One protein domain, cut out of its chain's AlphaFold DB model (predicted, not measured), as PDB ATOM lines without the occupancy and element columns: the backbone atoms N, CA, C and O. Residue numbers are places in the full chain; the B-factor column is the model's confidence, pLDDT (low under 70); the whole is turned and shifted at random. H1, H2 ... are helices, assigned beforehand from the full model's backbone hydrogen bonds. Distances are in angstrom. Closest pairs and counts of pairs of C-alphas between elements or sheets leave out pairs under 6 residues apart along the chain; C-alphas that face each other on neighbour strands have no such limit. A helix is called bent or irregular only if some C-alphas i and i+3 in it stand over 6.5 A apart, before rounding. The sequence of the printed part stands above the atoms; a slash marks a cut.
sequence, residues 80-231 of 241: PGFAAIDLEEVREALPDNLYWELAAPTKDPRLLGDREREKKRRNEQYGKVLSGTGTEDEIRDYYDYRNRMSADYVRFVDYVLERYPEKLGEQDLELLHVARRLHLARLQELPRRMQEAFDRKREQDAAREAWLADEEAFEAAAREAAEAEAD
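Overview. This is residues 80 to 231 of the 241 residues of an uncharacterized protein of Proteobacteria bacterium (UniProt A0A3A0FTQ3). A long helix, H6, folds back along H5 as a hairpin and runs on past it as an arm, of which residues 206 to 231 stick out. H4 and H5 make a V with the short H3 between them. The printed part, 152 residues with six named helices, H1 to H6, and no named strand, is all helix and extended, with a radius of gyration of the C-alphas of 24.9 A and spans of 93 by 34 by 23 A.

Along the chain. H6, residues 170 to 231, assigned as one helix by its hydrogen bonds, is bent: C-alphas 188 and 191 are 7.0 A apart. Its arms are H6a, residues 170 to 188, 27.3 A, and H6b, residues 191 to 231, 60.3 A, ending at C-alpha 231 (-68.658, -36.733, 227.697). H5, residues 136 to 163, spans 40.4 A; H4, residues 109 to 131, 33.1 A. H1, residues 81 to 84, begins at C-alpha 81 (-136.127, -44.217, 169.703); H2 is residues 87 to 93, H3 98 to 102.

Arrangement. H5, the hub, and H6a form a hairpin at a shallow tilt of 28 degrees, closest at the C-alphas of Ser 150 and His 183, 5.3 A. H4 touches H5 at a steep tilt of 49 degrees, closest at the C-alphas of Val 129 and Ile 139, 5.9 A. H2 only just touches H5, with 3 pairs of C-alphas within 8 A. H1 is near H6a. Every O i to N i+4 pair is within hydrogen-bond range in H2, H3, H4, H5, H6a and H6b; H1 is too short for one.

Size, cuts and confidence. The farthest C-alphas, of Glu 166 and Asp 231, are 93.4 A apart. The printed part has no cut and no long link; residue 80 is under 70 in pLDDT.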
ATOM      1  N   PRO A  80    -139.355 -44.645 167.027       67.75
ATOM      2  CA  PRO A  80    -139.315 -45.677 168.064       67.75
ATOM      3  C   PRO A  80    -138.134 -45.538 169.051       67.75
ATOM      4  O   PRO A  80    -138.066 -46.275 170.038       67.75
ATOM      5  N   GLY A  81    -137.226 -44.584 168.813       76.62
ATOM      6  CA  GLY A  81    -136.127 -44.217 169.703       76.62
ATOM      7  C   GLY A  81    -135.053 -45.300 169.802       76.62
ATOM      8  O   GLY A  81    -134.979 -46.221 168.985       76.62
ATOM      9  N   PHE A  82    -134.222 -45.224 170.843       78.44
ATOM     10  CA  PHE A  82    -133.122 -46.176 171.073       78.44
ATOM     11  C   PHE A  82    -133.523 -47.661 171.061       78.44
ATOM     12  O   PHE A  82    -132.689 -48.507 170.744       78.44
ATOM     13  N   ALA A  83    -134.775 -47.997 171.383       83.69
ATOM     14  CA  ALA A  83    -135.260 -49.378 171.382       83.69
ATOM     15  C   ALA A  83    -135.311 -50.011 169.976       83.69
ATOM     16  O   ALA A  83    -135.349 -51.233 169.866       83.69
ATOM     17  N   ALA A  84    -135.300 -49.204 168.908       87.06
ATOM     18  CA  ALA A  84    -135.289 -49.686 167.525       87.06
ATOM     19  C   ALA A  84    -133.887 -49.896 166.933       87.06
ATOM     20  O   ALA A  84    -133.760 -50.359 165.788       87.06
ATOM     21  N   ILE A  85    -132.838 -49.533 167.674       90.56
ATOM     22  CA  ILE A  85    -131.457 -49.807 167.281       90.56
ATOM     23  C   ILE A  85    -131.183 -51.296 167.476       90.56
ATOM     24  O   ILE A  85    -131.420 -51.848 168.550       90.56
ATOM     25  N   ASP A  86    -130.632 -51.930 166.443       93.56
ATOM     26  CA  ASP A  86    -130.121 -53.289 166.558       93.56
ATOM     27  C   ASP A  86    -128.753 -53.249 167.253       93.56
ATOM     28  O   ASP A  86    -127.716 -53.000 166.635       93.56
ATOM     29  N   LEU A  87    -128.762 -53.411 168.578       92.06
ATOM     30  CA  LEU A  87    -127.542 -53.398 169.383       92.06
ATOM     31  C   LEU A  87    -126.657 -54.629 169.150       92.06
ATOM     32  O   LEU A  87    -125.477 -54.563 169.494       92.06
ATOM     33  N   GLU A  88    -127.186 -55.715 168.581       93.94
ATOM     34  CA  GLU A  88    -126.365 -56.877 168.241       93.94
ATOM     35  C   GLU A  88    -125.549 -56.585 166.977       93.94
ATOM     36  O   GLU A  88    -124.338 -56.771 167.008       93.94
ATOM     37  N   GLU A  89    -126.145 -55.967 165.946       95.56
ATOM     38  CA  GLU A  89    -125.395 -55.468 164.774       95.56
ATOM     39  C   GLU A  89    -124.288 -54.485 165.204       95.56
ATOM     40  O   GLU A  89    -123.152 -54.557 164.731       95.56
ATOM     41  N   VAL A  90    -124.582 -53.573 166.141       96.00
ATOM     42  CA  VAL A  90    -123.566 -52.636 166.662       96.00
ATOM     43  C   VAL A  90    -122.459 -53.382 167.416       96.00
ATOM     44  O   VAL A  90    -121.291 -53.002 167.319       96.00
ATOM     45  N   ARG A  91    -122.794 -54.439 168.168       96.06
ATOM     46  CA  ARG A  91    -121.809 -55.258 168.889       96.06
ATOM     47  C   ARG A  91    -120.923 -56.041 167.937       96.06
ATOM     48  O   ARG A  91    -119.717 -56.059 168.149       96.06
ATOM     49  N   GLU A  92    -121.485 -56.635 166.895       97.44
ATOM     50  CA  GLU A  92    -120.720 -57.348 165.871       97.44
ATOM     51  C   GLU A  92    -119.750 -56.418 165.131       97.44
ATOM     52  O   GLU A  92    -118.617 -56.806 164.845       97.44
ATOM     53  N   ALA A  93    -120.156 -55.172 164.873       97.44
ATOM     54  CA  ALA A  93    -119.296 -54.172 164.245       97.44
ATOM     55  C   ALA A  93    -118.201 -53.629 165.183       97.44
ATOM     56  O   ALA A  93    -117.122 -53.244 164.729       97.44
ATOM     57  N   LEU A  94    -118.470 -53.579 166.490       97.50
ATOM     58  CA  LEU A  94    -117.581 -53.014 167.507       97.50
ATOM     59  C   LEU A  94    -117.362 -53.995 168.678       97.50
ATOM     60  O   LEU A  94    -117.663 -53.633 169.819       97.50
ATOM     61  N   PRO A  95    -116.827 -55.209 168.446       96.94
ATOM     62  CA  PRO A  95    -116.827 -56.279 169.452       96.94
ATOM     63  C   PRO A  95    -115.968 -55.947 170.678       96.94
ATOM     64  O   PRO A  95    -116.362 -56.235 171.805       96.94
ATOM     65  N   ASP A  96    -114.850 -55.246 170.479       96.62
ATOM     66  CA  ASP A  96    -113.876 -54.921 171.535       96.62
ATOM     67  C   ASP A  96    -114.118 -53.552 172.204       96.62
ATOM     68  O   ASP A  96    -113.210 -52.950 172.796       96.62
ATOM     69  N   ASN A  97    -115.326 -53.004 172.061       97.81
ATOM     70  CA  ASN A  97    -115.676 -51.686 172.576       97.81
ATOM     71  C   ASN A  97    -116.044 -51.743 174.067       97.81
ATOM     72  O   ASN A  97    -116.968 -52.456 174.466       97.81
ATOM     73  N   LEU A  98    -115.384 -50.918 174.889       96.81
ATOM     74  CA  LEU A  98    -115.648 -50.842 176.332       96.81
ATOM     75  C   LEU A  98    -117.100 -50.470 176.687       96.81
ATOM     76  O   LEU A  98    -117.525 -50.695 177.820       96.81
ATOM     77  N   TYR A  99    -117.886 -49.921 175.758       95.06
ATOM     78  CA  TYR A  99    -119.316 -49.682 175.954       95.06
ATOM     79  C   TYR A  99    -120.054 -50.942 176.433       95.06
ATOM     80  O   TYR A  99    -120.866 -50.857 177.359       95.06
ATOM     81  N   TRP A 100    -119.744 -52.112 175.867       95.44
ATOM     82  CA  TRP A 100    -120.405 -53.373 176.221       95.44
ATOM     83  C   TRP A 100    -120.139 -53.770 177.668       95.44
ATOM     84  O   TRP A 100    -121.054 -54.115 178.419       95.44
ATOM     85  N   GLU A 101    -118.886 -53.628 178.082       94.06
ATOM     86  CA  GLU A 101    -118.445 -53.957 179.430       94.06
ATOM     87  C   GLU A 101    -118.969 -52.964 180.463       94.06
ATOM     88  O   GLU A 101    -119.244 -53.363 181.589       94.06
ATOM     89  N   LEU A 102    -119.154 -51.690 180.101       93.06
ATOM     90  CA  LEU A 102    -119.348 -50.614 181.079       93.06
ATOM     91  C   LEU A 102    -120.756 -50.017 181.125       93.06
ATOM     92  O   LEU A 102    -121.198 -49.617 182.202       93.06
ATOM     93  N   ALA A 103    -121.460 -49.927 179.996       90.81
ATOM     94  CA  ALA A 103    -122.683 -49.126 179.910       90.81
ATOM     95  C   ALA A 103    -123.832 -49.741 179.123       90.81
ATOM     96  O   ALA A 103    -124.964 -49.297 179.312       90.81
ATOM     97  N   ALA A 104    -123.587 -50.762 178.301       92.81
ATOM     98  CA  ALA A 104    -124.667 -51.458 177.618       92.81
ATOM     99  C   ALA A 104    -125.732 -51.920 178.635       92.81
ATOM    100  O   ALA A 104    -125.361 -52.484 179.680       92.81
ATOM    101  N   PRO A 105    -127.030 -51.674 178.378       89.62
ATOM    102  CA  PRO A 105    -128.099 -52.133 179.253       89.62
ATOM    103  C   PRO A 105    -128.017 -53.648 179.459       89.62
ATOM    104  O   PRO A 105    -127.955 -54.414 178.502       89.62
ATOM    105  N   THR A 106    -127.992 -54.088 180.715       91.75
ATOM    106  CA  THR A 106    -127.910 -55.509 181.064       91.75
ATOM    107  C   THR A 106    -128.639 -55.779 182.373       91.75
ATOM    108  O   THR A 106    -128.699 -54.918 183.252       91.75
ATOM    109  N   LYS A 107    -129.189 -56.988 182.493       94.38
ATOM    110  CA  LYS A 107    -129.749 -57.537 183.736       94.38
ATOM    111  C   LYS A 107    -128.897 -58.683 184.291       94.38
ATOM    112  O   LYS A 107    -129.286 -59.284 185.285       94.38
ATOM    113  N   ASP A 108    -127.771 -59.006 183.649       96.19
ATOM    114  CA  ASP A 108    -126.878 -60.067 184.112       96.19
ATOM    115  C   ASP A 108    -126.191 -59.643 185.423       96.19
ATOM    116  O   ASP A 108    -125.382 -58.706 185.412       96.19
ATOM    117  N   PRO A 109    -126.475 -60.318 186.553       96.62
ATOM    118  CA  PRO A 109    -125.889 -59.957 187.837       96.62
ATOM    119  C   PRO A 109    -124.363 -60.112 187.862       96.62
ATOM    120  O   PRO A 109    -123.703 -59.395 188.612       96.62
ATOM    121  N   ARG A 110    -123.782 -61.006 187.049       96.75
ATOM    122  CA  ARG A 110    -122.322 -61.181 186.983       96.75
ATOM    123  C   ARG A 110    -121.665 -59.947 186.383       96.75
ATOM    124  O   ARG A 110    -120.824 -59.335 187.032       96.75
ATOM    125  N   LEU A 111    -122.126 -59.528 185.204       94.81
ATOM    126  CA  LEU A 111    -121.618 -58.334 184.531       94.81
ATOM    127  C   LEU A 111    -121.814 -57.065 185.377       94.81
ATOM    128  O   LEU A 111    -120.923 -56.221 185.441       94.81
ATOM    129  N   LEU A 112    -122.951 -56.930 186.066       96.25
ATOM    130  CA  LEU A 112    -123.170 -55.813 186.991       96.25
ATOM    131  C   LEU A 112    -122.161 -55.824 188.149       96.25
ATOM    132  O   LEU A 112    -121.554 -54.792 188.439       96.25
ATOM    133  N   GLY A 113    -121.913 -56.989 188.752       97.25
ATOM    134  CA  GLY A 113    -120.882 -57.136 189.779       97.25
ATOM    135  C   GLY A 113    -119.477 -56.820 189.257       97.25
ATOM    136  O   GLY A 113    -118.663 -56.242 189.980       97.25
ATOM    137  N   ASP A 114    -119.166 -57.176 188.013       96.19
ATOM    138  CA  ASP A 114    -117.877 -56.883 187.379       96.19
ATOM    139  C   ASP A 114    -117.694 -55.374 187.176       96.19
ATOM    140  O   ASP A 114    -116.655 -54.823 187.549       96.19
ATOM    141  N   ARG A 115    -118.740 -54.681 186.705       96.38
ATOM    142  CA  ARG A 115    -118.770 -53.212 186.579       96.38
ATOM    143  C   ARG A 115    -118.531 -52.514 187.911       96.38
ATOM    144  O   ARG A 115    -117.785 -51.536 187.967       96.38
ATOM    145  N   GLU A 116    -119.145 -52.993 188.989       97.31
ATOM    146  CA  GLU A 116    -118.951 -52.420 190.322       97.31
ATOM    147  C   GLU A 116    -117.513 -52.587 190.822       97.31
ATOM    148  O   GLU A 116    -116.919 -51.626 191.326       97.31
ATOM    149  N   ARG A 117    -116.922 -53.776 190.641       97.31
ATOM    150  CA  ARG A 117    -115.520 -54.031 191.013       97.31
ATOM    151  C   ARG A 117    -114.561 -53.178 190.194       97.31
ATOM    152  O   ARG A 117    -113.650 -52.578 190.765       97.31
ATOM    153  N   GLU A 118    -114.799 -53.062 188.891       96.25
ATOM    154  CA  GLU A 118    -114.009 -52.207 188.007       96.25
ATOM    155  C   GLU A 118    -114.095 -50.741 188.433       96.25
ATOM    156  O   GLU A 118    -113.074 -50.077 188.624       96.25
ATOM    157  N   LYS A 119    -115.312 -50.241 188.666       96.00
ATOM    158  CA  LYS A 119    -115.547 -48.877 189.149       96.00
ATOM    159  C   LYS A 119    -114.797 -48.614 190.453       96.00
ATOM    160  O   LYS A 119    -114.157 -47.570 190.574       96.00
ATOM    161  N   LYS A 120    -114.848 -49.544 191.410       98.06
ATOM    162  CA  LYS A 120    -114.134 -49.427 192.688       98.06
ATOM    163  C   LYS A 120    -112.621 -49.365 192.474       98.06
ATOM    164  O   LYS A 120    -111.999 -48.405 192.924       98.06
ATOM    165  N   ARG A 121    -112.056 -50.310 191.715       97.12
ATOM    166  CA  ARG A 121    -110.620 -50.350 191.390       97.12
ATOM    167  C   ARG A 121    -110.152 -49.045 190.748       97.12
ATOM    168  O   ARG A 121    -109.151 -48.464 191.160       97.12
ATOM    169  N   ARG A 122    -110.897 -48.545 189.759       96.44
ATOM    170  CA  ARG A 122    -110.560 -47.298 189.056       96.44
ATOM    171  C   ARG A 122    -110.723 -46.064 189.934       96.44
ATOM    172  O   ARG A 122    -109.967 -45.111 189.765       96.44
ATOM    173  N   ASN A 123    -111.659 -46.071 190.879       97.81
ATOM    174  CA  ASN A 123    -111.801 -44.993 191.853       97.81
ATOM    175  C   ASN A 123    -110.632 -44.962 192.851       97.81
ATOM    176  O   ASN A 123    -110.128 -43.887 193.160       97.81
ATOM    177  N   GLU A 124    -110.168 -46.123 193.315       98.00
ATOM    178  CA  GLU A 124    -108.981 -46.232 194.174       98.00
ATOM    179  C   GLU A 124    -107.723 -45.741 193.450       98.00
ATOM    180  O   GLU A 124    -106.993 -44.901 193.977       98.00
ATOM    181  N   GLN A 125    -107.510 -46.186 192.206       97.88
ATOM    182  CA  GLN A 125    -106.412 -45.707 191.364       97.88
ATOM    183  C   GLN A 125    -106.487 -44.191 191.147       97.88
ATOM    184  O   GLN A 125    -105.489 -43.492 191.306       97.88
ATOM    185  N   TYR A 126    -107.679 -43.661 190.852       98.12
ATOM    186  CA  TYR A 126    -107.879 -42.221 190.716       98.12
ATOM    187  C   TYR A 126    -107.533 -41.459 192.001       98.12
ATOM    188  O   TYR A 126    -106.931 -40.391 191.927       98.12
ATOM    189  N   GLY A 127    -107.860 -42.020 193.169       98.31
ATOM    190  CA  GLY A 127    -107.468 -41.471 194.466       98.31
ATOM    191  C   GLY A 127    -105.955 -41.282 194.573       98.31
ATOM    192  O   GLY A 127    -105.514 -40.173 194.863       98.31
ATOM    193  N   LYS A 128    -105.173 -42.316 194.235       98.31
ATOM    194  CA  LYS A 128    -103.697 -42.255 194.231       98.31
ATOM    195  C   LYS A 128    -103.149 -41.209 193.256       98.31
ATOM    196  O   LYS A 128    -102.230 -40.459 193.585       98.31
ATOM    197  N   VAL A 129    -103.723 -41.141 192.053       98.31
ATOM    198  CA  VAL A 129    -103.360 -40.155 191.015       98.31
ATOM    199  C   VAL A 129    -103.670 -38.723 191.469       98.31
ATOM    200  O   VAL A 129    -102.955 -37.774 191.130       98.31
ATOM    201  N   LEU A 130    -104.748 -38.535 192.230       97.69
ATOM    202  CA  LEU A 130    -105.137 -37.230 192.750       97.69
ATOM    203  C   LEU A 130    -104.230 -36.789 193.904       97.69
ATOM    204  O   LEU A 130    -103.806 -35.637 193.909       97.69
ATOM    205  N   SER A 131    -103.906 -37.696 194.831       97.38
ATOM    206  CA  SER A 131    -103.033 -37.423 195.982       97.38
ATOM    207  C   SER A 131    -101.542 -37.361 195.645       97.38
ATOM    208  O   SER A 131    -100.747 -37.089 196.535       97.38
ATOM    209  N   GLY A 132    -101.142 -37.648 194.402       97.69
ATOM    210  CA  GLY A 132     -99.729 -37.687 194.004       97.69
ATOM    211  C   GLY A 132     -98.957 -38.889 194.563       97.69
ATOM    212  O   GLY A 132     -97.750 -38.971 194.385       97.69
ATOM    213  N   THR A 133     -99.640 -39.837 195.213       97.56
ATOM    214  CA  THR A 133     -99.021 -41.034 195.810       97.56
ATOM    215  C   THR A 133     -98.969 -42.223 194.854       97.56
ATOM    216  O   THR A 133     -98.349 -43.236 195.174       97.56
ATOM    217  N   GLY A 134     -99.627 -42.126 193.694       97.31
ATOM    218  CA  GLY A 134     -99.542 -43.139 192.646       97.31
ATOM    219  C   GLY A 134     -98.156 -43.192 192.005       97.31
ATOM    220  O   GLY A 134     -97.435 -42.192 191.957       97.31
ATOM    221  N   THR A 135     -97.772 -44.357 191.490       98.12
ATOM    222  CA  THR A 135     -96.561 -44.479 190.664       98.12
ATOM    223  C   THR A 135     -96.772 -43.842 189.288       98.12
ATOM    224  O   THR A 135     -97.901 -43.576 188.874       98.12
ATOM    225  N   GLU A 136     -95.688 -43.599 188.544       98.12
ATOM    226  CA  GLU A 136     -95.822 -43.106 187.166       98.12
ATOM    227  C   GLU A 136     -96.619 -44.070 186.281       98.12
ATOM    228  O   GLU A 136     -97.442 -43.628 185.483       98.12
ATOM    229  N   ASP A 137     -96.421 -45.377 186.451       98.38
ATOM    230  CA  ASP A 137     -97.140 -46.393 185.684       98.38
ATOM    231  C   ASP A 137     -98.621 -46.455 186.067       98.38
ATOM    232  O   ASP A 137     -99.471 -46.583 185.190       98.38
ATOM    233  N   GLU A 138     -98.962 -46.271 187.349       98.19
ATOM    234  CA  GLU A 138    -100.361 -46.154 187.780       98.19
ATOM    235  C   GLU A 138    -101.041 -44.910 187.188       98.19
ATOM    236  O   GLU A 138    -102.232 -44.966 186.867       98.19
ATOM    237  N   ILE A 139    -100.303 -43.803 187.025       98.56
ATOM    238  CA  ILE A 139    -100.787 -42.596 186.344       98.56
ATOM    239  C   ILE A 139    -101.023 -42.894 184.857       98.56
ATOM    240  O   ILE A 139    -102.117 -42.614 184.363       98.56
ATOM    241  N   ARG A 140    -100.044 -43.484 184.153       98.62
ATOM    242  CA  ARG A 140    -100.171 -43.846 182.728       98.62
ATOM    243  C   ARG A 140    -101.361 -44.772 182.497       98.62
ATOM    244  O   ARG A 140    -102.258 -44.407 181.744       98.62
ATOM    245  N   ASP A 141    -101.437 -45.884 183.228       98.50
ATOM    246  CA  ASP A 141    -102.524 -46.863 183.106       98.50
ATOM    247  C   ASP A 141    -103.905 -46.224 183.332       98.50
ATOM    248  O   ASP A 141    -104.849 -46.469 182.575       98.50
ATOM    249  N   TYR A 142    -104.028 -45.342 184.331       98.44
ATOM    250  CA  TYR A 142    -105.279 -44.631 184.573       98.44
ATOM    251  C   TYR A 142    -105.680 -43.774 183.368       98.44
ATOM    252  O   TYR A 142    -106.824 -43.844 182.909       98.44
ATOM    253  N   TYR A 143    -104.767 -42.949 182.850       98.50
ATOM    254  CA  TYR A 143    -105.077 -42.048 181.741       98.50
ATOM    255  C   TYR A 143    -105.252 -42.784 180.408       98.50
ATOM    256  O   TYR A 143    -106.130 -42.388 179.637       98.50
ATOM    257  N   ASP A 144    -104.540 -43.886 180.178       98.50
ATOM    258  CA  ASP A 144    -104.727 -44.765 179.018       98.50
ATOM    259  C   ASP A 144    -106.113 -45.411 179.034       98.50
ATOM    260  O   ASP A 144    -106.838 -45.367 178.036       98.50
ATOM    261  N   TYR A 145    -106.558 -45.906 180.191       97.94
ATOM    262  CA  TYR A 145    -107.923 -46.397 180.357       97.94
ATOM    263  C   TYR A 145    -108.967 -45.300 180.086       97.94
ATOM    264  O   TYR A 145    -109.960 -45.530 179.392       97.94
ATOM    265  N   ARG A 146    -108.755 -44.077 180.591       98.06
ATOM    266  CA  ARG A 146    -109.662 -42.935 180.347       98.06
ATOM    267  C   ARG A 146    -109.689 -42.504 178.879       98.06
ATOM    268  O   ARG A 146    -110.748 -42.069 178.405       98.06
ATOM    269  N   ASN A 147    -108.556 -42.625 178.193       98.56
ATOM    270  CA  ASN A 147    -108.420 -42.384 176.764       98.56
ATOM    271  C   ASN A 147    -109.222 -43.425 175.987       98.56
ATOM    272  O   ASN A 147    -110.194 -43.058 175.327       98.56
ATOM    273  N   ARG A 148    -108.919 -44.716 176.182       98.19
ATOM    274  CA  ARG A 148    -109.629 -45.828 175.538       98.19
ATOM    275  C   ARG A 148    -111.131 -45.746 175.773       98.19
ATOM    276  O   ARG A 148    -111.884 -45.777 174.812       98.19
ATOM    277  N   MET A 149    -111.568 -45.543 177.017       97.50
ATOM    278  CA  MET A 149    -112.986 -45.359 177.328       97.50
ATOM    279  C   MET A 149    -113.582 -44.239 176.473       97.50
ATOM    280  O   MET A 149    -114.577 -44.446 175.796       97.50
ATOM    281  N   SER A 150    -112.991 -43.043 176.463       98.12
ATOM    282  CA  SER A 150    -113.584 -41.941 175.700       98.12
ATOM    283  C   SER A 150    -113.572 -42.167 174.191       98.12
ATOM    284  O   SER A 150    -114.557 -41.823 173.543       98.12
ATOM    285  N   ALA A 151    -112.506 -42.754 173.652       98.62
ATOM    286  CA  ALA A 151    -112.406 -43.104 172.241       98.62
ATOM    287  C   ALA A 151    -113.468 -44.141 171.843       98.62
ATOM    288  O   ALA A 151    -114.156 -43.966 170.843       98.62
ATOM    289  N   ASP A 152    -113.667 -45.168 172.664       98.56
ATOM    290  CA  ASP A 152    -114.653 -46.228 172.450       98.56
ATOM    291  C   ASP A 152    -116.084 -45.693 172.440       98.56
ATOM    292  O   ASP A 152    -116.866 -46.040 171.554       98.56
ATOM    293  N   TYR A 153    -116.406 -44.770 173.348       98.00
ATOM    294  CA  TYR A 153    -117.699 -44.087 173.332       98.00
ATOM    295  C   TYR A 153    -117.903 -43.243 172.074       98.00
ATOM    296  O   TYR A 153    -118.995 -43.262 171.519       98.00
ATOM    297  N   VAL A 154    -116.878 -42.525 171.597       98.44
ATOM    298  CA  VAL A 154    -116.986 -41.779 170.331       98.44
ATOM    299  C   VAL A 154    -117.234 -42.737 169.170       98.44
ATOM    300  O   VAL A 154    -118.154 -42.499 168.400       98.44
ATOM    301  N   ARG A 155    -116.490 -43.849 169.085       98.44
ATOM    302  CA  ARG A 155    -116.690 -44.866 168.037       98.44
ATOM    303  C   ARG A 155    -118.106 -45.443 168.052       98.44
ATOM    304  O   ARG A 155    -118.710 -45.584 166.998       98.44
ATOM    305  N   PHE A 156    -118.635 -45.748 169.238       97.94
ATOM    306  CA  PHE A 156    -120.010 -46.231 169.393       97.94
ATOM    307  C   PHE A 156    -121.031 -45.190 168.921       97.94
ATOM    308  O   PHE A 156    -121.917 -45.510 168.134       97.94
ATOM    309  N   VAL A 157    -120.899 -43.941 169.381       97.44
ATOM    310  CA  VAL A 157    -121.823 -42.860 169.017       97.44
ATOM    311  C   VAL A 157    -121.777 -42.576 167.516       97.44
ATOM    312  O   VAL A 157    -122.834 -42.435 166.908       97.44
ATOM    313  N   ASP A 158    -120.586 -42.539 166.920       98.25
ATOM    314  CA  ASP A 158    -120.413 -42.298 165.484       98.25
ATOM    315  C   ASP A 158    -121.072 -43.412 164.669       98.25
ATOM    316  O   ASP A 158    -121.888 -43.121 163.798       98.25
ATOM    317  N   TYR A 159    -120.854 -44.678 165.041       97.81
ATOM    318  CA  TYR A 159    -121.514 -45.808 164.386       97.81
ATOM    319  C   TYR A 159    -123.046 -45.717 164.465       97.81
ATOM    320  O   TYR A 159    -123.740 -45.923 163.470       97.81
ATOM    321  N   VAL A 160    -123.592 -45.387 165.639       96.31
ATOM    322  CA  VAL A 160    -125.046 -45.270 165.828       96.31
ATOM    323  C   VAL A 160    -125.632 -44.118 165.006       96.31
ATOM    324  O   VAL A 160    -126.655 -44.308 164.348       96.31
ATOM    325  N   LEU A 161    -124.985 -42.949 165.011       96.25
ATOM    326  CA  LEU A 161    -125.428 -41.771 164.258       96.25
ATOM    327  C   LEU A 161    -125.360 -41.986 162.741       96.25
ATOM    328  O   LEU A 161    -126.224 -41.498 162.021       96.25
ATOM    329  N   GLU A 162    -124.357 -42.716 162.254       97.00
ATOM    330  CA  GLU A 162    -124.199 -43.016 160.826       97.00
ATOM    331  C   GLU A 162    -125.190 -44.081 160.344       97.00
ATOM    332  O   GLU A 162    -125.732 -43.980 159.243       97.00
ATOM    333  N   ARG A 163    -125.442 -45.109 161.162       96.75
ATOM    334  CA  ARG A 163    -126.205 -46.293 160.747       96.75
ATOM    335  C   ARG A 163    -127.702 -46.203 161.033       96.75
ATOM    336  O   ARG A 163    -128.494 -46.782 160.289       96.75
ATOM    337  N   TYR A 164    -128.091 -45.494 162.092       94.88
ATOM    338  CA  TYR A 164    -129.473 -45.435 162.575       94.88
ATOM    339  C   TYR A 164    -130.060 -44.018 162.730       94.88
ATOM    340  O   TYR A 164    -130.905 -43.845 163.610       94.88
ATOM    341  N   PRO A 165    -129.706 -43.010 161.906       92.50
ATOM    342  CA  PRO A 165    -130.191 -41.646 162.124       92.50
ATOM    343  C   PRO A 165    -131.724 -41.558 162.075       92.50
ATOM    344  O   PRO A 165    -132.330 -40.939 162.939       92.50
ATOM    345  N   GLU A 166    -132.357 -42.273 161.141       92.19
ATOM    346  CA  GLU A 166    -133.817 -42.263 160.941       92.19
ATOM    347  C   GLU A 166    -134.602 -43.026 162.017       92.19
ATOM    348  O   GLU A 166    -135.820 -42.897 162.127       92.19
ATOM    349  N   LYS A 167    -133.926 -43.877 162.799       90.69
ATOM    350  CA  LYS A 167    -134.565 -44.626 163.893       90.69
ATOM    351  C   LYS A 167    -134.571 -43.844 165.204       90.69
ATOM    352  O   LYS A 167    -135.269 -44.227 166.143       90.69
ATOM    353  N   LEU A 168    -133.774 -42.785 165.276       89.06
ATOM    354  CA  LEU A 168    -133.606 -41.955 166.454       89.06
ATOM    355  C   LEU A 168    -134.563 -40.765 166.398       89.06
ATOM    356  O   LEU A 168    -134.753 -40.149 165.353       89.06
ATOM    357  N   GLY A 169    -135.154 -40.420 167.542       89.88
ATOM    358  CA  GLY A 169    -135.853 -39.144 167.670       89.88
ATOM    359  C   GLY A 169    -134.887 -37.965 167.670       89.88
ATOM    360  O   GLY A 169    -133.713 -38.120 167.999       89.88
ATOM    361  N   GLU A 170    -135.397 -36.768 167.366       90.94
ATOM    362  CA  GLU A 170    -134.622 -35.517 167.403       90.94
ATOM    363  C   GLU A 170    -133.876 -35.356 168.737       90.94
ATOM    364  O   GLU A 170    -132.669 -35.127 168.758       90.94
ATOM    365  N   GLN A 171    -134.563 -35.610 169.853       90.56
ATOM    366  CA  GLN A 171    -133.966 -35.560 171.187       90.56
ATOM    367  C   GLN A 171    -132.804 -36.558 171.369       90.56
ATOM    368  O   GLN A 171    -131.789 -36.220 171.982       90.56
ATOM    369  N   ASP A 172    -132.937 -37.783 170.854       91.25
ATOM    370  CA  ASP A 172    -131.898 -38.813 170.976       91.25
ATOM    371  C   ASP A 172    -130.672 -38.469 170.117       91.25
ATOM    372  O   ASP A 172    -129.532 -38.623 170.569       91.25
ATOM    373  N   LEU A 173    -130.897 -37.951 168.903       93.69
ATOM    374  CA  LEU A 173    -129.844 -37.452 168.014       93.69
ATOM    375  C   LEU A 173    -129.052 -36.321 168.673       93.69
ATOM    376  O   LEU A 173    -127.818 -36.356 168.719       93.69
ATOM    377  N   GLU A 174    -129.749 -35.331 169.232       94.81
ATOM    378  CA  GLU A 174    -129.116 -34.221 169.940       94.81
ATOM    379  C   GLU A 174    -128.292 -34.706 171.135       94.81
ATOM    380  O   GLU A 174    -127.142 -34.280 171.316       94.81
ATOM    381  N   LEU A 175    -128.839 -35.633 171.928       94.88
ATOM    382  CA  LEU A 175    -128.145 -36.201 173.079       94.88
ATOM    383  C   LEU A 175    -126.870 -36.941 172.659       94.88
ATOM    384  O   LEU A 175    -125.823 -36.754 173.286       94.88
ATOM    385  N   LEU A 176    -126.920 -37.725 171.581       95.25
ATOM    386  CA  LEU A 176    -125.751 -38.404 171.024       95.25
ATOM    387  C   LEU A 176    -124.693 -37.408 170.537       95.25
ATOM    388  O   LEU A 176    -123.518 -37.536 170.890       95.25
ATOM    389  N   HIS A 177    -125.079 -36.350 169.820       97.44
ATOM    390  CA  HIS A 177    -124.141 -35.301 169.412       97.44
ATOM    391  C   HIS A 177    -123.513 -34.561 170.601       97.44
ATOM    392  O   HIS A 177    -122.328 -34.204 170.566       97.44
ATOM    393  N   VAL A 178    -124.273 -34.310 171.670       98.12
ATOM    394  CA  VAL A 178    -123.737 -33.749 172.920       98.12
ATOM    395  C   VAL A 178    -122.749 -34.722 173.560       98.12
ATOM    396  O   VAL A 178    -121.623 -34.322 173.866       98.12
ATOM    397  N   ALA A 179    -123.122 -35.994 173.713       95.81
ATOM    398  CA  ALA A 179    -122.262 -37.024 174.284       95.81
ATOM    399  C   ALA A 179    -120.938 -37.133 173.512       95.81
ATOM    400  O   ALA A 179    -119.863 -37.062 174.113       95.81
ATOM    401  N   ARG A 180    -121.000 -37.179 172.176       98.19
ATOM    402  CA  ARG A 180    -119.828 -37.174 171.295       98.19
ATOM    403  C   ARG A 180    -118.902 -35.994 171.576       98.19
ATOM    404  O   ARG A 180    -117.713 -36.185 171.829       98.19
ATOM    405  N   ARG A 181    -119.439 -34.767 171.578       98.56
ATOM    406  CA  ARG A 181    -118.659 -33.543 171.840       98.56
ATOM    407  C   ARG A 181    -117.995 -33.572 173.213       98.56
ATOM    408  O   ARG A 181    -116.829 -33.204 173.328       98.56
ATOM    409  N   LEU A 182    -118.700 -34.045 174.242       98.44
ATOM    410  CA  LEU A 182    -118.156 -34.172 175.595       98.44
ATOM    411  C   LEU A 182    -116.993 -35.170 175.665       98.44
ATOM    412  O   LEU A 182    -115.998 -34.904 176.342       98.44
ATOM    413  N   HIS A 183    -117.090 -36.307 174.974       98.25
ATOM    414  CA  HIS A 183    -116.006 -37.287 174.928       98.25
ATOM    415  C   HIS A 183    -114.802 -36.791 174.120       98.25
ATOM    416  O   HIS A 183    -113.674 -36.953 174.579       98.25
ATOM    417  N   LEU A 184    -115.021 -36.105 172.996       98.62
ATOM    418  CA  LEU A 184    -113.947 -35.471 172.224       98.62
ATOM    419  C   LEU A 184    -113.221 -34.387 173.030       98.62
ATOM    420  O   LEU A 184    -111.992 -34.386 173.092       98.62
ATOM    421  N   ALA A 185    -113.964 -33.515 173.714       98.44
ATOM    422  CA  ALA A 185    -113.378 -32.524 174.614       98.44
ATOM    423  C   ALA A 185    -112.583 -33.199 175.742       98.44
ATOM    424  O   ALA A 185    -111.497 -32.751 176.100       98.44
ATOM    425  N   ARG A 186    -113.077 -34.322 176.284       97.62
ATOM    426  CA  ARG A 186    -112.329 -35.087 177.287       97.62
ATOM    427  C   ARG A 186    -111.006 -35.596 176.725       97.62
ATOM    428  O   ARG A 186    -110.000 -35.413 177.398       97.62
ATOM    429  N   LEU A 187    -111.001 -36.189 175.530       98.56
ATOM    430  CA  LEU A 187    -109.788 -36.691 174.872       98.56
ATOM    431  C   LEU A 187    -108.736 -35.592 174.687       98.56
ATOM    432  O   LEU A 187    -107.571 -35.816 174.999       98.56
ATOM    433  N   GLN A 188    -109.155 -34.395 174.268       98.38
ATOM    434  CA  GLN A 188    -108.264 -33.235 174.127       98.38
ATOM    435  C   GLN A 188    -107.632 -32.809 175.460       98.38
ATOM    436  O   GLN A 188    -106.480 -32.384 175.497       98.38
ATOM    437  N   GLU A 189    -108.361 -32.958 176.568       98.31
ATOM    438  CA  GLU A 189    -107.892 -32.573 177.901       98.31
ATOM    439  C   GLU A 189    -107.031 -33.629 178.604       98.31
ATOM    440  O   GLU A 189    -106.336 -33.301 179.572       98.31
ATOM    441  N   LEU A 190    -107.075 -34.896 178.180       98.00
ATOM    442  CA  LEU A 190    -106.355 -35.975 178.866       98.00
ATOM    443  C   LEU A 190    -104.836 -35.749 178.931       98.00
ATOM    444  O   LEU A 190    -104.309 -35.899 180.033       98.00
ATOM    445  N   PRO A 191    -104.131 -35.331 177.858       98.38
ATOM    446  CA  PRO A 191    -102.687 -35.104 177.920       98.38
ATOM    447  C   PRO A 191    -102.297 -34.059 178.969       98.38
ATOM    448  O   PRO A 191    -101.406 -34.296 179.779       98.38
ATOM    449  N   ARG A 192    -103.026 -32.933 179.020       98.50
ATOM    450  CA  ARG A 192    -102.799 -31.892 180.031       98.50
ATOM    451  C   ARG A 192    -103.018 -32.438 181.440       98.50
ATOM    452  O   ARG A 192    -102.183 -32.236 182.312       98.50
ATOM    453  N   ARG A 193    -104.125 -33.150 181.675       98.38
ATOM    454  CA  ARG A 193    -104.439 -33.717 182.998       98.38
ATOM    455  C   ARG A 193    -103.424 -34.772 183.441       98.38
ATOM    456  O   ARG A 193    -103.133 -34.852 184.631       98.38
ATOM    457  N   MET A 194    -102.916 -35.569 182.507       98.56
ATOM    458  CA  MET A 194    -101.868 -36.551 182.767       98.56
ATOM    459  C   MET A 194    -100.565 -35.857 183.170       98.56
ATOM    460  O   MET A 194     -99.967 -36.232 184.175       98.56
ATOM    461  N   GLN A 195    -100.175 -34.796 182.457       98.62
ATOM    462  CA  GLN A 195     -99.012 -33.993 182.830       98.62
ATOM    463  C   GLN A 195     -99.161 -33.406 184.238       98.62
ATOM    464  O   GLN A 195     -98.277 -33.576 185.069       98.62
ATOM    465  N   GLU A 196    -100.320 -32.823 184.554       98.62
ATOM    466  CA  GLU A 196    -100.605 -32.303 185.897       98.62
ATOM    467  C   GLU A 196    -100.516 -33.384 186.985       98.62
ATOM    468  O   GLU A 196    -100.183 -33.080 188.127       98.62
ATOM    469  N   ALA A 197    -100.845 -34.639 186.671       98.62
ATOM    470  CA  ALA A 197    -100.684 -35.747 187.608       98.62
ATOM    471  C   ALA A 197     -99.212 -36.105 187.840       98.62
ATOM    472  O   ALA A 197     -98.825 -36.319 188.989       98.62
ATOM    473  N   PHE A 198     -98.390 -36.115 186.788       98.75
ATOM    474  CA  PHE A 198     -96.946 -36.285 186.941       98.75
ATOM    475  C   PHE A 198     -96.318 -35.143 187.733       98.75
ATOM    476  O   PHE A 198     -95.450 -35.389 188.562       98.75
ATOM    477  N   ASP A 199     -96.755 -33.907 187.506       98.62
ATOM    478  CA  ASP A 199     -96.247 -32.742 188.230       98.62
ATOM    479  C   ASP A 199     -96.535 -32.870 189.732       98.62
ATOM    480  O   ASP A 199     -95.606 -32.811 190.534       98.62
ATOM    481  N   ARG A 200     -97.786 -33.188 190.104       98.31
ATOM    482  CA  ARG A 200     -98.159 -33.459 191.504       98.31
ATOM    483  C   ARG A 200     -97.353 -34.596 192.122       98.31
ATOM    484  O   ARG A 200     -96.968 -34.504 193.281       98.31
ATOM    485  N   LYS A 201     -97.104 -35.672 191.370       98.25
ATOM    486  CA  LYS A 201     -96.269 -36.780 191.841       98.25
ATOM    487  C   LYS A 201     -94.853 -36.303 192.169       98.25
ATOM    488  O   LYS A 201     -94.359 -36.594 193.249       98.25
ATOM    489  N   ARG A 202     -94.216 -35.555 191.263       98.56
ATOM    490  CA  ARG A 202     -92.855 -35.042 191.488       98.56
ATOM    491  C   ARG A 202     -92.793 -34.100 192.687       98.56
ATOM    492  O   ARG A 202     -91.851 -34.181 193.463       98.56
ATOM    493  N   GLU A 203     -93.801 -33.246 192.859       98.25
ATOM    494  CA  GLU A 203     -93.925 -32.386 194.043       98.25
ATOM    495  C   GLU A 203     -94.040 -33.213 195.333       98.25
ATOM    496  O   GLU A 203     -93.348 -32.929 196.310       98.25
ATOM    497  N   GLN A 204     -94.871 -34.259 195.327       98.00
ATOM    498  CA  GLN A 204     -95.064 -35.150 196.472       98.00
ATOM    499  C   GLN A 204     -93.796 -35.947 196.812       98.00
ATOM    500  O   GLN A 204     -93.462 -36.092 197.988       98.00
ATOM    501  N   ASP A 205     -93.091 -36.455 195.799       98.19
ATOM    502  CA  ASP A 205     -91.846 -37.206 195.971       98.19
ATOM    503  C   ASP A 205     -90.740 -36.295 196.531       98.19
ATOM    504  O   ASP A 205     -90.114 -36.644 197.529       98.19
ATOM    505  N   ALA A 206     -90.579 -35.081 195.989       98.38
ATOM    506  CA  ALA A 206     -89.610 -34.105 196.491       98.38
ATOM    507  C   ALA A 206     -89.908 -33.669 197.937       98.38
ATOM    508  O   ALA A 206     -88.998 -33.555 198.757       98.38
ATOM    509  N   ALA A 207     -91.184 -33.455 198.277       98.12
ATOM    510  CA  ALA A 207     -91.586 -33.133 199.645       98.12
ATOM    511  C   ALA A 207     -91.268 -34.278 200.619       98.12
ATOM    512  O   ALA A 207     -90.852 -34.035 201.752       98.12
ATOM    513  N   ARG A 208     -91.442 -35.529 200.178       97.69
ATOM    514  CA  ARG A 208     -91.102 -36.710 200.974       97.69
ATOM    515  C   ARG A 208     -89.596 -36.841 201.182       97.69
ATOM    516  O   ARG A 208     -89.179 -37.143 202.294       97.69
ATOM    517  N   GLU A 209     -88.797 -36.628 200.141       98.31
ATOM    518  CA  GLU A 209     -87.333 -36.656 200.237       98.31
ATOM    519  C   GLU A 209     -86.809 -35.579 201.191       98.31
ATOM    520  O   GLU A 209     -85.982 -35.879 202.048       98.31
ATOM    521  N   ALA A 210     -87.341 -34.356 201.104       98.56
ATOM    522  CA  ALA A 210     -86.987 -33.275 202.022       98.56
ATOM    523  C   ALA A 210     -87.332 -33.625 203.477       98.56
ATOM    524  O   ALA A 210     -86.501 -33.458 204.363       98.56
ATOM    525  N   TRP A 211     -88.527 -34.174 203.716       98.38
ATOM    526  CA  TRP A 211     -88.937 -34.597 205.055       98.38
ATOM    527  C   TRP A 211     -88.019 -35.683 205.642       98.38
ATOM    528  O   TRP A 211     -87.651 -35.593 206.808       98.38
ATOM    529  N   LEU A 212     -87.611 -36.670 204.835       98.38
ATOM    530  CA  LEU A 212     -86.677 -37.717 205.267       98.38
ATOM    531  C   LEU A 212     -85.287 -37.154 205.597       98.38
ATOM    532  O   LEU A 212     -84.675 -37.574 206.575       98.38
ATOM    533  N   ALA A 213     -84.796 -36.201 204.804       98.38
ATOM    534  CA  ALA A 213     -83.515 -35.547 205.066       98.38
ATOM    535  C   ALA A 213     -83.550 -34.707 206.355       98.38
ATOM    536  O   ALA A 213     -82.593 -34.725 207.129       98.38
ATOM    537  N   ASP A 214     -84.657 -34.003 206.606       98.44
ATOM    538  CA  ASP A 214     -84.859 -33.231 207.835       98.44
ATOM    539  C   ASP A 214     -84.929 -34.146 209.072       98.44
ATOM    540  O   ASP A 214     -84.359 -33.820 210.115       98.44
ATOM    541  N   GLU A 215     -85.599 -35.298 208.959       98.31
ATOM    542  CA  GLU A 215     -85.666 -36.318 210.013       98.31
ATOM    543  C   GLU A 215     -84.271 -36.876 210.337       98.31
ATOM    544  O   GLU A 215     -83.863 -36.872 211.498       98.31
ATOM    545  N   GLU A 216     -83.493 -37.255 209.317       98.31
ATOM    546  CA  GLU A 216     -82.120 -37.745 209.493       98.31
ATOM    547  C   GLU A 216     -81.210 -36.692 210.149       98.31
ATOM    548  O   GLU A 216     -80.451 -37.003 211.072       98.31
ATOM    549  N   ALA A 217     -81.307 -35.432 209.714       98.25
ATOM    550  CA  ALA A 217     -80.538 -34.332 210.288       98.25
ATOM    551  C   ALA A 217     -80.901 -34.083 211.761       98.25
ATOM    552  O   ALA A 217     -80.017 -33.853 212.591       98.25
ATOM    553  N   PHE A 218     -82.191 -34.159 212.100       98.25
ATOM    554  CA  PHE A 218     -82.663 -34.035 213.475       98.25
ATOM    555  C   PHE A 218     -82.134 -35.171 214.364       98.25
ATOM    556  O   PHE A 218     -81.619 -34.912 215.453       98.25
ATOM    557  N   GLU A 219     -82.198 -36.420 213.897       98.25
ATOM    558  CA  GLU A 219     -81.683 -37.580 214.635       98.25
ATOM    559  C   GLU A 219     -80.157 -37.554 214.800       98.25
ATOM    560  O   GLU A 219     -79.634 -37.976 215.834       98.25
ATOM    561  N   ALA A 220     -79.419 -37.069 213.799       98.12
ATOM    562  CA  ALA A 220     -77.974 -36.871 213.899       98.12
ATOM    563  C   ALA A 220     -77.628 -35.830 214.975       98.12
ATOM    564  O   ALA A 220     -76.851 -36.127 215.879       98.12
ATOM    565  N   ALA A 221     -78.281 -34.664 214.946       98.06
ATOM    566  CA  ALA A 221     -78.068 -33.612 215.938       98.06
ATOM    567  C   ALA A 221     -78.430 -34.063 217.365       98.06
ATOM    568  O   ALA A 221     -77.726 -33.740 218.321       98.06
ATOM    569  N   ALA A 222     -79.507 -34.840 217.521       98.06
ATOM    570  CA  ALA A 222     -79.901 -35.396 218.813       98.06
ATOM    571  C   ALA A 222     -78.859 -36.382 219.369       98.06
ATOM    572  O   ALA A 222     -78.586 -36.372 220.570       98.06
ATOM    573  N   ARG A 223     -78.252 -37.212 218.507       98.19
ATOM    574  CA  ARG A 223     -77.169 -38.129 218.896       98.19
ATOM    575  C   ARG A 223     -75.907 -37.381 219.305       98.19
ATOM    576  O   ARG A 223     -75.383 -37.658 220.377       98.19
ATOM    577  N   GLU A 224     -75.473 -36.402 218.513       97.81
ATOM    578  CA  GLU A 224     -74.307 -35.569 218.840       97.81
ATOM    579  C   GLU A 224     -74.488 -34.836 220.178       97.81
ATOM    580  O   GLU A 224     -73.570 -34.789 220.997       97.81
ATOM    581  N   ALA A 225     -75.688 -34.306 220.442       97.06
ATOM    582  CA  ALA A 225     -76.000 -33.656 221.712       97.06
ATOM    583  C   ALA A 225     -75.936 -34.629 222.904       97.06
ATOM    584  O   ALA A 225     -75.392 -34.278 223.951       97.06
ATOM    585  N   ALA A 226     -76.454 -35.850 222.742       97.12
ATOM    586  CA  ALA A 226     -76.405 -36.878 223.780       97.12
ATOM    587  C   ALA A 226     -74.969 -37.359 224.059       97.12
ATOM    588  O   ALA A 226     -74.606 -37.567 225.218       97.12
ATOM    589  N   GLU A 227     -74.142 -37.506 223.019       96.62
ATOM    590  CA  GLU A 227     -72.717 -37.834 223.156       96.62
ATOM    591  C   GLU A 227     -71.962 -36.718 223.895       96.62
ATOM    592  O   GLU A 227     -71.247 -36.994 224.858       96.62
ATOM    593  N   ALA A 228     -72.198 -35.451 223.536       95.69
ATOM    594  CA  ALA A 228     -71.585 -34.307 224.211       95.69
ATOM    595  C   ALA A 228     -71.982 -34.199 225.698       95.69
ATOM    596  O   ALA A 228     -71.152 -33.845 226.539       95.69
ATOM    597  N   GLU A 229     -73.236 -34.511 226.043       95.38
ATOM    598  CA  GLU A 229     -73.699 -34.546 227.435       95.38
ATOM    599  C   GLU A 229     -73.044 -35.692 228.228       95.38
ATOM    600  O   GLU A 229     -72.611 -35.490 229.366       95.38
ATOM    601  N   ALA A 230     -72.908 -36.876 227.624       94.19
ATOM    602  CA  ALA A 230     -72.244 -38.022 228.245       94.19
ATOM    603  C   ALA A 230     -70.747 -37.766 228.500       94.19
ATOM    604  O   ALA A 230     -70.232 -38.091 229.579       94.19
ATOM    605  N   ASP A 231     -70.059 -37.133 227.549       93.19
ATOM    606  CA  ASP A 231     -68.658 -36.733 227.697       93.19
ATOM    607  C   ASP A 231     -68.490 -35.686 228.808       93.19
ATOM    608  O   ASP A 231     -67.600 -35.810 229.656       93.19
TER     609      ASP A 231